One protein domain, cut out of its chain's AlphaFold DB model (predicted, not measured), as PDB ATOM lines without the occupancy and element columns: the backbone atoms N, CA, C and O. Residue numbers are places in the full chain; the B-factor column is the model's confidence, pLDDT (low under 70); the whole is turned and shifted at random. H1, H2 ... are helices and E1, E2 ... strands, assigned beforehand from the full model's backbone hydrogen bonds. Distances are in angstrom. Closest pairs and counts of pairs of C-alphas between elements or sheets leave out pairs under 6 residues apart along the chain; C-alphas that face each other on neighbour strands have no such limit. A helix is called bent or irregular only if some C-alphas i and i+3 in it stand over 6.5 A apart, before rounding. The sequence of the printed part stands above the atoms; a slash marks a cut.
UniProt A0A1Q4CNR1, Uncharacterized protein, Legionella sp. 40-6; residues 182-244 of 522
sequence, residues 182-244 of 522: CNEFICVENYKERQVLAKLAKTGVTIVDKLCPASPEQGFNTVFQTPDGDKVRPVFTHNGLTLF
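AT A GLANCE: This is residues 182 to 244 of the 522 residues of an uncharacterized protein of Legionella sp. 40-6 (UniProt A0A1Q4CNR1). A small, twisted sheet of four strands, three of them short and E3 long and bent, stands in the middle, with the single helix H1 over one face, on the E2 and E1 half, and the long loop of residues 209 to 230 swinging out away from H1. H1 and the tip of that loop make the two ends of the longest axis. The printed part has 63 residues, with one named helix and four named strands along the chain as E1, H1, E2, E3, E4; the sheet is mixed, in the order E2, E1, E4, E3. The class is mixed, helices and strands, with 30 residues, under half, in named elements. The whole is compact, with a radius of gyration of the C-alphas of 11.7 A and spans of 34 by 24 by 17 A.

IN THESE COORDINATES: Find C-alpha 186 at (93.039, -30.485, 13.953), where E1, residues 186 to 188, begins; it runs 7.0 A. E2 is residues 206 to 208, 6.4 A. E3, residues 231 to 238, is the longest strand at 21.1 A and bends by 53 degrees at residue 235. E4, residues 241 to 244, runs 9.9 A to C-alpha 244 at (92.923, -26.648, 17.021). H1, residues 191 to 202, runs 17.2 A from C-alpha 191 at (105.302, -28.526, 4.096).

HOW THE PARTS SIT: Start at the sheet, which is only just strongly twisted, its C-alphas up to 4.2 A off the best plane. E2 and E1 are parallel, with N 187 and O 206 at 2.9 A, within hydrogen-bond range. E1 and E4 are antiparallel, with N 186 and O 244 at 2.8 A. E4 and E3 form a hairpin, with N 243 and O 236 at 2.8 A. E2 and E3 are the edge strands and are apart. H1 is on the sheet at a height of 8.1 A, over E1 and, only just, over E2 with 3 C-alphas; on the local plane it stands at 11 degrees to E1, along the strands. Its closest C-alphas to E2 are those of Ala 201 and Ile 207, 6.9 A apart. E1, H1 and E2 form a strand-helix-strand unit, two parallel neighbour strands with a helix between, its crossover right-handed. H1 is irregular, with C-alphas 192 and 195 at 8.4 A, and 6 of its 8 O i to N i+4 pairs are within hydrogen-bond range.

THE WHOLE: Look to Gln 195 and Gln 218 for the two C-alphas farthest apart, 35.2 A. The link from E2 to E3 is long, 22 residues; in it residues 212 to 213 pair antiparallel with 224 to 225, which pair antiparallel with residues 231 to 232 of E3. The other links are tight. The printed part has no cut. Its mean pLDDT is 90.5, and residues 218 to 219 are under 70.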
ATOM      1  N   CYS A 182      88.427 -40.541  20.692       86.62
ATOM      2  CA  CYS A 182      89.083 -40.095  19.467       86.62
ATOM      3  C   CYS A 182      89.857 -38.799  19.711       86.62
ATOM      4  O   CYS A 182      89.508 -38.005  20.585       86.62
ATOM      5  N   ASN A 183      90.929 -38.596  18.954       91.94
ATOM      6  CA  ASN A 183      91.654 -37.340  18.994       91.94
ATOM      7  C   ASN A 183      90.829 -36.282  18.255       91.94
ATOM      8  O   ASN A 183      90.488 -36.469  17.094       91.94
ATOM      9  N   GLU A 184      90.459 -35.212  18.952       91.94
ATOM     10  CA  GLU A 184      89.630 -34.135  18.395       91.94
ATOM     11  C   GLU A 184      90.483 -32.980  17.855       91.94
ATOM     12  O   GLU A 184      89.943 -31.927  17.509       91.94
ATOM     13  N   PHE A 185      91.811 -33.129  17.860       96.06
ATOM     14  CA  PHE A 185      92.696 -32.091  17.372       96.06
ATOM     15  C   PHE A 185      92.766 -32.056  15.852       96.06
ATOM     16  O   PHE A 185      92.826 -33.082  15.179       96.06
ATOM     17  N   ILE A 186      92.827 -30.829  15.350       96.19
ATOM     18  CA  ILE A 186      93.039 -30.485  13.953       96.19
ATOM     19  C   ILE A 186      94.349 -29.697  13.866       96.19
ATOM     20  O   ILE A 186      94.611 -28.848  14.720       96.19
ATOM     21  N   CYS A 187      95.172 -29.953  12.856       96.38
ATOM     22  CA  CYS A 187      96.396 -29.195  12.594       96.38
ATOM     23  C   CYS A 187      96.460 -28.796  11.117       96.38
ATOM     24  O   CYS A 187      95.990 -29.534  10.254       96.38
ATOM     25  N   VAL A 188      97.015 -27.618  10.835       94.94
ATOM     26  CA  VAL A 188      97.171 -27.124   9.461       94.94
ATOM     27  C   VAL A 188      98.411 -27.748   8.836       94.94
ATOM     28  O   VAL A 188      99.465 -27.797   9.474       94.94
ATOM     29  N   GLU A 189      98.294 -28.204   7.593       90.19
ATOM     30  CA  GLU A 189      99.423 -28.708   6.828       90.19
ATOM     31  C   GLU A 189     100.488 -27.612   6.662       90.19
ATOM     32  O   GLU A 189     100.217 -26.463   6.317       90.19
ATOM     33  N   ASN A 190     101.736 -27.979   6.922       87.06
ATOM     34  CA  ASN A 190     102.895 -27.131   6.720       87.06
ATOM     35  C   ASN A 190     104.003 -27.987   6.108       87.06
ATOM     36  O   ASN A 190     104.580 -28.847   6.772       87.06
ATOM     37  N   TYR A 191     104.324 -27.730   4.840       79.56
ATOM     38  CA  TYR A 191     105.302 -28.526   4.096       79.56
ATOM     39  C   TYR A 191     106.694 -28.554   4.739       79.56
ATOM     40  O   TYR A 191     107.401 -29.552   4.617       79.56
ATOM     41  N   LYS A 192     107.075 -27.516   5.496       82.25
ATOM     42  CA  LYS A 192     108.356 -27.468   6.229       82.25
ATOM     43  C   LYS A 192     108.381 -28.379   7.465       82.25
ATOM     44  O   LYS A 192     109.434 -28.620   8.047       82.25
ATOM     45  N   GLU A 193     107.221 -28.880   7.874       84.19
ATOM     46  CA  GLU A 193     106.986 -29.632   9.107       84.19
ATOM     47  C   GLU A 193     106.479 -31.063   8.818       84.19
ATOM     48  O   GLU A 193     105.979 -31.728   9.725       84.19
ATOM     49  N   ARG A 194     106.614 -31.575   7.579       85.12
ATOM     50  CA  ARG A 194     106.052 -32.877   7.144       85.12
ATOM     51  C   ARG A 194     106.337 -34.038   8.101       85.12
ATOM     52  O   ARG A 194     105.429 -34.802   8.413       85.12
ATOM     53  N   GLN A 195     107.567 -34.156   8.606       86.81
ATOM     54  CA  GLN A 195     107.937 -35.229   9.541       86.81
ATOM     55  C   GLN A 195     107.134 -35.166  10.851       86.81
ATOM     56  O   GLN A 195     106.692 -36.195  11.363       86.81
ATOM     57  N   VAL A 196     106.897 -33.959  11.371       88.81
ATOM     58  CA  VAL A 196     106.126 -33.724  12.604       88.81
ATOM     59  C   VAL A 196     104.659 -34.033  12.366       88.81
ATOM     60  O   VAL A 196     104.028 -34.720  13.164       88.81
ATOM     61  N   LEU A 197     104.130 -33.578  11.229       91.62
ATOM     62  CA  LEU A 197     102.744 -33.806  10.827       91.62
ATOM     63  C   LEU A 197     102.453 -35.301  10.648       91.62
ATOM     64  O   LEU A 197     101.411 -35.773  11.099       91.62
ATOM     65  N   ALA A 198     103.398 -36.073  10.102       91.38
ATOM     66  CA  ALA A 198     103.281 -37.527  10.002       91.38
ATOM     67  C   ALA A 198     103.225 -38.207  11.384       91.38
ATOM     68  O   ALA A 198     102.431 -39.129  11.593       91.38
ATOM     69  N   LYS A 199     104.022 -37.745  12.359       93.94
ATOM     70  CA  LYS A 199     103.947 -38.232  13.750       93.94
ATOM     71  C   LYS A 199     102.618 -37.842  14.407       93.94
ATOM     72  O   LYS A 199     101.984 -38.681  15.042       93.94
ATOM     73  N   LEU A 200     102.153 -36.610  14.201       94.38
ATOM     74  CA  LEU A 200     100.861 -36.133  14.701       94.38
ATOM     75  C   LEU A 200      99.686 -36.939  14.140       94.38
ATOM     76  O   LEU A 200      98.811 -37.346  14.907       94.38
ATOM     77  N   ALA A 201      99.694 -37.251  12.845       94.44
ATOM     78  CA  ALA A 201      98.671 -38.078  12.212       94.44
ATOM     79  C   ALA A 201      98.574 -39.471  12.864       94.44
ATOM     80  O   ALA A 201      97.470 -39.962  13.104       94.44
ATOM     81  N   LYS A 202      99.702 -40.073  13.277       94.88
ATOM     82  CA  LYS A 202      99.715 -41.353  14.021       94.88
ATOM     83  C   LYS A 202      99.030 -41.265  15.388       94.88
ATOM     84  O   LYS A 202      98.477 -42.256  15.858       94.88
ATOM     85  N   THR A 203      99.008 -40.087  16.012       93.81
ATOM     86  CA  THR A 203      98.238 -39.845  17.250       93.81
ATOM     87  C   THR A 203      96.741 -39.612  16.988       93.81
ATOM     88  O   THR A 203      95.954 -39.484  17.927       93.81
ATOM     89  N   GLY A 204      96.317 -39.589  15.721       94.31
ATOM     90  CA  GLY A 204      94.932 -39.401  15.289       94.31
ATOM     91  C   GLY A 204      94.525 -37.948  15.042       94.31
ATOM     92  O   GLY A 204      93.331 -37.695  14.924       94.31
ATOM     93  N   VAL A 205      95.471 -37.003  14.999       95.94
ATOM     94  CA  VAL A 205      95.190 -35.600  14.647       95.94
ATOM     95  C   VAL A 205      94.723 -35.519  13.197       95.94
ATOM     96  O   VAL A 205      95.356 -36.092  12.310       95.94
ATOM     97  N   THR A 206      93.653 -34.772  12.944       95.56
ATOM     98  CA  THR A 206      93.201 -34.468  11.583       95.56
ATOM     99  C   THR A 206      94.090 -33.382  10.980       95.56
ATOM    100  O   THR A 206      94.125 -32.257  11.478       95.56
ATOM    101  N   ILE A 207      94.810 -33.703   9.907       95.94
ATOM    102  CA  ILE A 207      95.592 -32.717   9.151       95.94
ATOM    103  C   ILE A 207      94.702 -32.116   8.062       95.94
ATOM    104  O   ILE A 207      94.034 -32.856   7.344       95.94
ATOM    105  N   VAL A 208      94.663 -30.787   7.970       95.19
ATOM    106  CA  VAL A 208      93.888 -30.047   6.962       95.19
ATOM    107  C   VAL A 208      94.783 -29.072   6.214       95.19
ATOM    108  O   VAL A 208      95.630 -28.428   6.825       95.19
ATOM    109  N   ASP A 209      94.556 -28.891   4.917       92.31
ATOM    110  CA  ASP A 209      95.416 -28.049   4.072       92.31
ATOM    111  C   ASP A 209      95.445 -26.587   4.536       92.31
ATOM    112  O   ASP A 209      96.477 -25.919   4.529       92.31
ATOM    113  N   LYS A 210      94.283 -26.061   4.944       94.25
ATOM    114  CA  LYS A 210      94.146 -24.685   5.421       94.25
ATOM    115  C   LYS A 210      92.965 -24.518   6.363       94.25
ATOM    116  O   LYS A 210      91.952 -25.206   6.262       94.25
ATOM    117  N   LEU A 211      93.086 -23.515   7.222       95.12
ATOM    118  CA  LEU A 211      91.996 -22.975   8.018       95.12
ATOM    119  C   LEU A 211      91.738 -21.530   7.587       95.12
ATOM    120  O   LEU A 211      92.674 -20.743   7.435       95.12
ATOM    121  N   CYS A 212      90.475 -21.166   7.393       94.06
ATOM    122  CA  CYS A 212      90.096 -19.796   7.053       94.06
ATOM    123  C   CYS A 212      89.721 -19.025   8.326       94.06
ATOM    124  O   CYS A 212      89.047 -19.594   9.182       94.06
ATOM    125  N   PRO A 213      90.113 -17.751   8.494       94.75
ATOM    126  CA  PRO A 213      89.615 -16.938   9.601       94.75
ATOM    127  C   PRO A 213      88.083 -16.910   9.611       94.75
ATOM    128  O   PRO A 213      87.456 -16.709   8.571       94.75
ATOM    129  N   ALA A 214      87.486 -17.106  10.781       91.75
ATOM    130  CA  ALA A 214      86.041 -17.082  10.963       91.75
ATOM    131  C   ALA A 214      85.630 -15.909  11.855       91.75
ATOM    132  O   ALA A 214      86.429 -15.365  12.619       91.75
ATOM    133  N   SER A 215      84.350 -15.540  11.801       87.81
ATOM    134  CA  SER A 215      83.778 -14.598  12.763       87.81
ATOM    135  C   SER A 215      83.998 -15.119  14.195       87.81
ATOM    136  O   SER A 215      83.707 -16.307  14.420       87.81
ATOM    137  N   PRO A 216      84.391 -14.262  15.155       83.81
ATOM    138  CA  PRO A 216      84.466 -14.632  16.562       83.81
ATOM    139  C   PRO A 216      83.185 -15.327  17.031       83.81
ATOM    140  O   PRO A 216      82.080 -15.012  16.583       83.81
ATOM    141  N   GLU A 217      83.332 -16.283  17.935       80.19
ATOM    142  CA  GLU A 217      82.215 -16.990  18.554       80.19
ATOM    143  C   GLU A 217      82.273 -16.777  20.063       80.19
ATOM    144  O   GLU A 217      83.348 -16.557  20.608       80.19
ATOM    145  N   GLN A 218      81.120 -16.767  20.738       68.62
ATOM    146  CA  GLN A 218      80.998 -16.314  22.126       68.62
ATOM    147  C   GLN A 218      82.088 -16.913  23.042       68.62
ATOM    148  O   GLN A 218      82.065 -18.106  23.341       68.62
ATOM    149  N   GLY A 219      83.010 -16.067  23.517       66.56
ATOM    150  CA  GLY A 219      84.130 -16.447  24.387       66.56
ATOM    151  C   GLY A 219      85.470 -16.731  23.688       66.56
ATOM    152  O   GLY A 219      86.471 -16.885  24.384       66.56
ATOM    153  N   PHE A 220      85.523 -16.746  22.353       79.62
ATOM    154  CA  PHE A 220      86.733 -16.968  21.558       79.62
ATOM    155  C   PHE A 220      86.905 -15.864  20.506       79.62
ATOM    156  O   PHE A 220      86.143 -15.776  19.543       79.62
ATOM    157  N   ASN A 221      87.936 -15.033  20.679       80.06
ATOM    158  CA  ASN A 221      88.249 -13.944  19.747       80.06
ATOM    159  C   ASN A 221      88.922 -14.457  18.467       80.06
ATOM    160  O   ASN A 221      88.680 -13.928  17.386       80.06
ATOM    161  N   THR A 222      89.739 -15.503  18.595       87.94
ATOM    162  CA  THR A 222      90.454 -16.127  17.481       87.94
ATOM    163  C   THR A 222      89.765 -17.438  17.127       87.94
ATOM    164  O   THR A 222      89.909 -18.438  17.835       87.94
ATOM    165  N   VAL A 223      88.997 -17.422  16.040       91.81
ATOM    166  CA  VAL A 223      88.254 -18.579  15.532       91.81
ATOM    167  C   VAL A 223      88.600 -18.773  14.067       91.81
ATOM    168  O   VAL A 223      88.738 -17.809  13.314       91.81
ATOM    169  N   PHE A 224      88.718 -20.029  13.666       95.06
ATOM    170  CA  PHE A 224      88.918 -20.408  12.279       95.06
ATOM    171  C   PHE A 224      87.821 -21.361  11.822       95.06
ATOM    172  O   PHE A 224      87.076 -21.900  12.637       95.06
ATOM    173  N   GLN A 225      87.722 -21.566  10.519       94.56
ATOM    174  CA  GLN A 225      86.794 -22.471   9.873       94.56
ATOM    175  C   GLN A 225      87.581 -23.535   9.110       94.56
ATOM    176  O   GLN A 225      88.541 -23.222   8.399       94.56
ATOM    177  N   THR A 226      87.181 -24.788   9.293       93.38
ATOM    178  CA  THR A 226      87.670 -25.944   8.532       93.38
ATOM    179  C   THR A 226      87.131 -25.925   7.098       93.38
ATOM    180  O   THR A 226      86.149 -25.224   6.831       93.38
ATOM    181  N   PRO A 227      87.724 -26.703   6.173       90.50
ATOM    182  CA  PRO A 227      87.185 -26.872   4.822       90.50
ATOM    183  C   PRO A 227      85.720 -27.337   4.795       90.50
ATOM    184  O   PRO A 227      84.959 -26.890   3.940       90.50
ATOM    185  N   ASP A 228      85.311 -28.148   5.776       87.56
ATOM    186  CA  ASP A 228      83.940 -28.661   5.918       87.56
ATOM    187  C   ASP A 228      82.961 -27.635   6.522       87.56
ATOM    188  O   ASP A 228      81.764 -27.893   6.649       87.56
ATOM    189  N   GLY A 229      83.447 -26.446   6.890       87.50
ATOM    190  CA  GLY A 229      82.631 -25.359   7.421       87.50
ATOM    191  C   GLY A 229      82.515 -25.322   8.949       87.50
ATOM    192  O   GLY A 229      81.938 -24.367   9.477       87.50
ATOM    193  N   ASP A 230      83.096 -26.280   9.673       89.62
ATOM    194  CA  ASP A 230      83.086 -26.301  11.138       89.62
ATOM    195  C   ASP A 230      84.043 -25.266  11.734       89.62
ATOM    196  O   ASP A 230      85.187 -25.122  11.293       89.62
ATOM    197  N   LYS A 231      83.594 -24.570  12.785       92.62
ATOM    198  CA  LYS A 231      84.416 -23.603  13.519       92.62
ATOM    199  C   LYS A 231      85.334 -24.292  14.520       92.62
ATOM    200  O   LYS A 231      84.920 -25.169  15.279       92.62
ATOM    201  N   VAL A 232      86.579 -23.838  14.582       93.50
ATOM    202  CA  VAL A 232      87.628 -24.366  15.457       93.50
ATOM    203  C   VAL A 232      88.335 -23.237  16.199       93.50
ATOM    204  O   VAL A 232      88.406 -22.100  15.729       93.50
ATOM    205  N   ARG A 233      88.885 -23.557  17.371       93.06
ATOM    206  CA  ARG A 233      89.669 -22.638  18.206       93.06
ATOM    207  C   ARG A 233      91.056 -23.212  18.493       93.06
ATOM    208  O   ARG A 233      91.168 -24.438  18.589       93.06
ATOM    209  N   PRO A 234      92.090 -22.373  18.665       95.00
ATOM    210  CA  PRO A 234      93.396 -22.843  19.108       95.00
ATOM    211  C   PRO A 234      93.303 -23.421  20.525       95.00
ATOM    212  O   PRO A 234      92.569 -22.906  21.372       95.00
ATOM    213  N   VAL A 235      94.043 -24.500  20.777       95.31
ATOM    214  CA  VAL A 235      94.166 -25.128  22.103       95.31
ATOM    215  C   VAL A 235      95.612 -25.132  22.568       95.31
ATOM    216  O   VAL A 235      95.877 -24.789  23.714       95.31
ATOM    217  N   PHE A 236      96.543 -25.503  21.696       97.19
ATOM    218  CA  PHE A 236      97.957 -25.596  22.036       97.19
ATOM    219  C   PHE A 236      98.802 -25.136  20.856       97.19
ATOM    220  O   PHE A 236      98.572 -25.592  19.738       97.19
ATOM    221  N   THR A 237      99.763 -24.258  21.102       95.50
ATOM    222  CA  THR A 237     100.711 -23.770  20.101       95.50
ATOM    223  C   THR A 237     102.120 -23.989  20.618       95.50
ATOM    224  O   THR A 237     102.425 -23.590  21.735       95.50
ATOM    225  N   HIS A 238     102.979 -24.588  19.800       92.06
ATOM    226  CA  HIS A 238     104.381 -24.842  20.125       92.06
ATOM    227  C   HIS A 238     105.233 -24.554  18.897       92.06
ATOM    228  O   HIS A 238     105.001 -25.136  17.836       92.06
ATOM    229  N   ASN A 239     106.174 -23.615  19.016       83.25
ATOM    230  CA  ASN A 239     107.081 -23.208  17.931       83.25
ATOM    231  C   ASN A 239     106.387 -22.939  16.577       83.25
ATOM    232  O   ASN A 239     106.889 -23.294  15.515       83.25
ATOM    233  N   GLY A 240     105.209 -22.310  16.615       84.81
ATOM    234  CA  GLY A 240     104.444 -21.927  15.422       84.81
ATOM    235  C   GLY A 240     103.483 -22.995  14.884       84.81
ATOM    236  O   GLY A 240     102.579 -22.648  14.124       84.81
ATOM    237  N   LEU A 241     103.588 -24.256  15.315       91.88
ATOM    238  CA  LEU A 241     102.566 -25.272  15.048       91.88
ATOM    239  C   LEU A 241     101.437 -25.169  16.069       91.88
ATOM    240  O   LEU A 241     101.683 -25.056  17.267       91.88
ATOM    241  N   THR A 242     100.190 -25.219  15.598       95.69
ATOM    242  CA  THR A 242      99.001 -25.074  16.448       95.69
ATOM    243  C   THR A 242      98.062 -26.265  16.295       95.69
ATOM    244  O   THR A 242      97.720 -26.663  15.181       95.69
ATOM    245  N   LEU A 243      97.625 -26.804  17.431       97.06
ATOM    246  CA  LEU A 243      96.530 -27.758  17.554       97.06
ATOM    247  C   LEU A 243      95.234 -26.993  17.819       97.06
ATOM    248  O   LEU A 243      95.114 -26.237  18.790       97.06
ATOM    249  N   PHE A 244      94.255 -27.224  16.958       96.06
ATOM    250  CA  PHE A 244      92.923 -26.648  17.021       96.06
ATOM    251  C   PHE A 244      91.921 -27.688  17.498       96.06
ATOM    252  O   PHE A 244      92.103 -28.881  17.281       96.06
TER     253      PHE A 244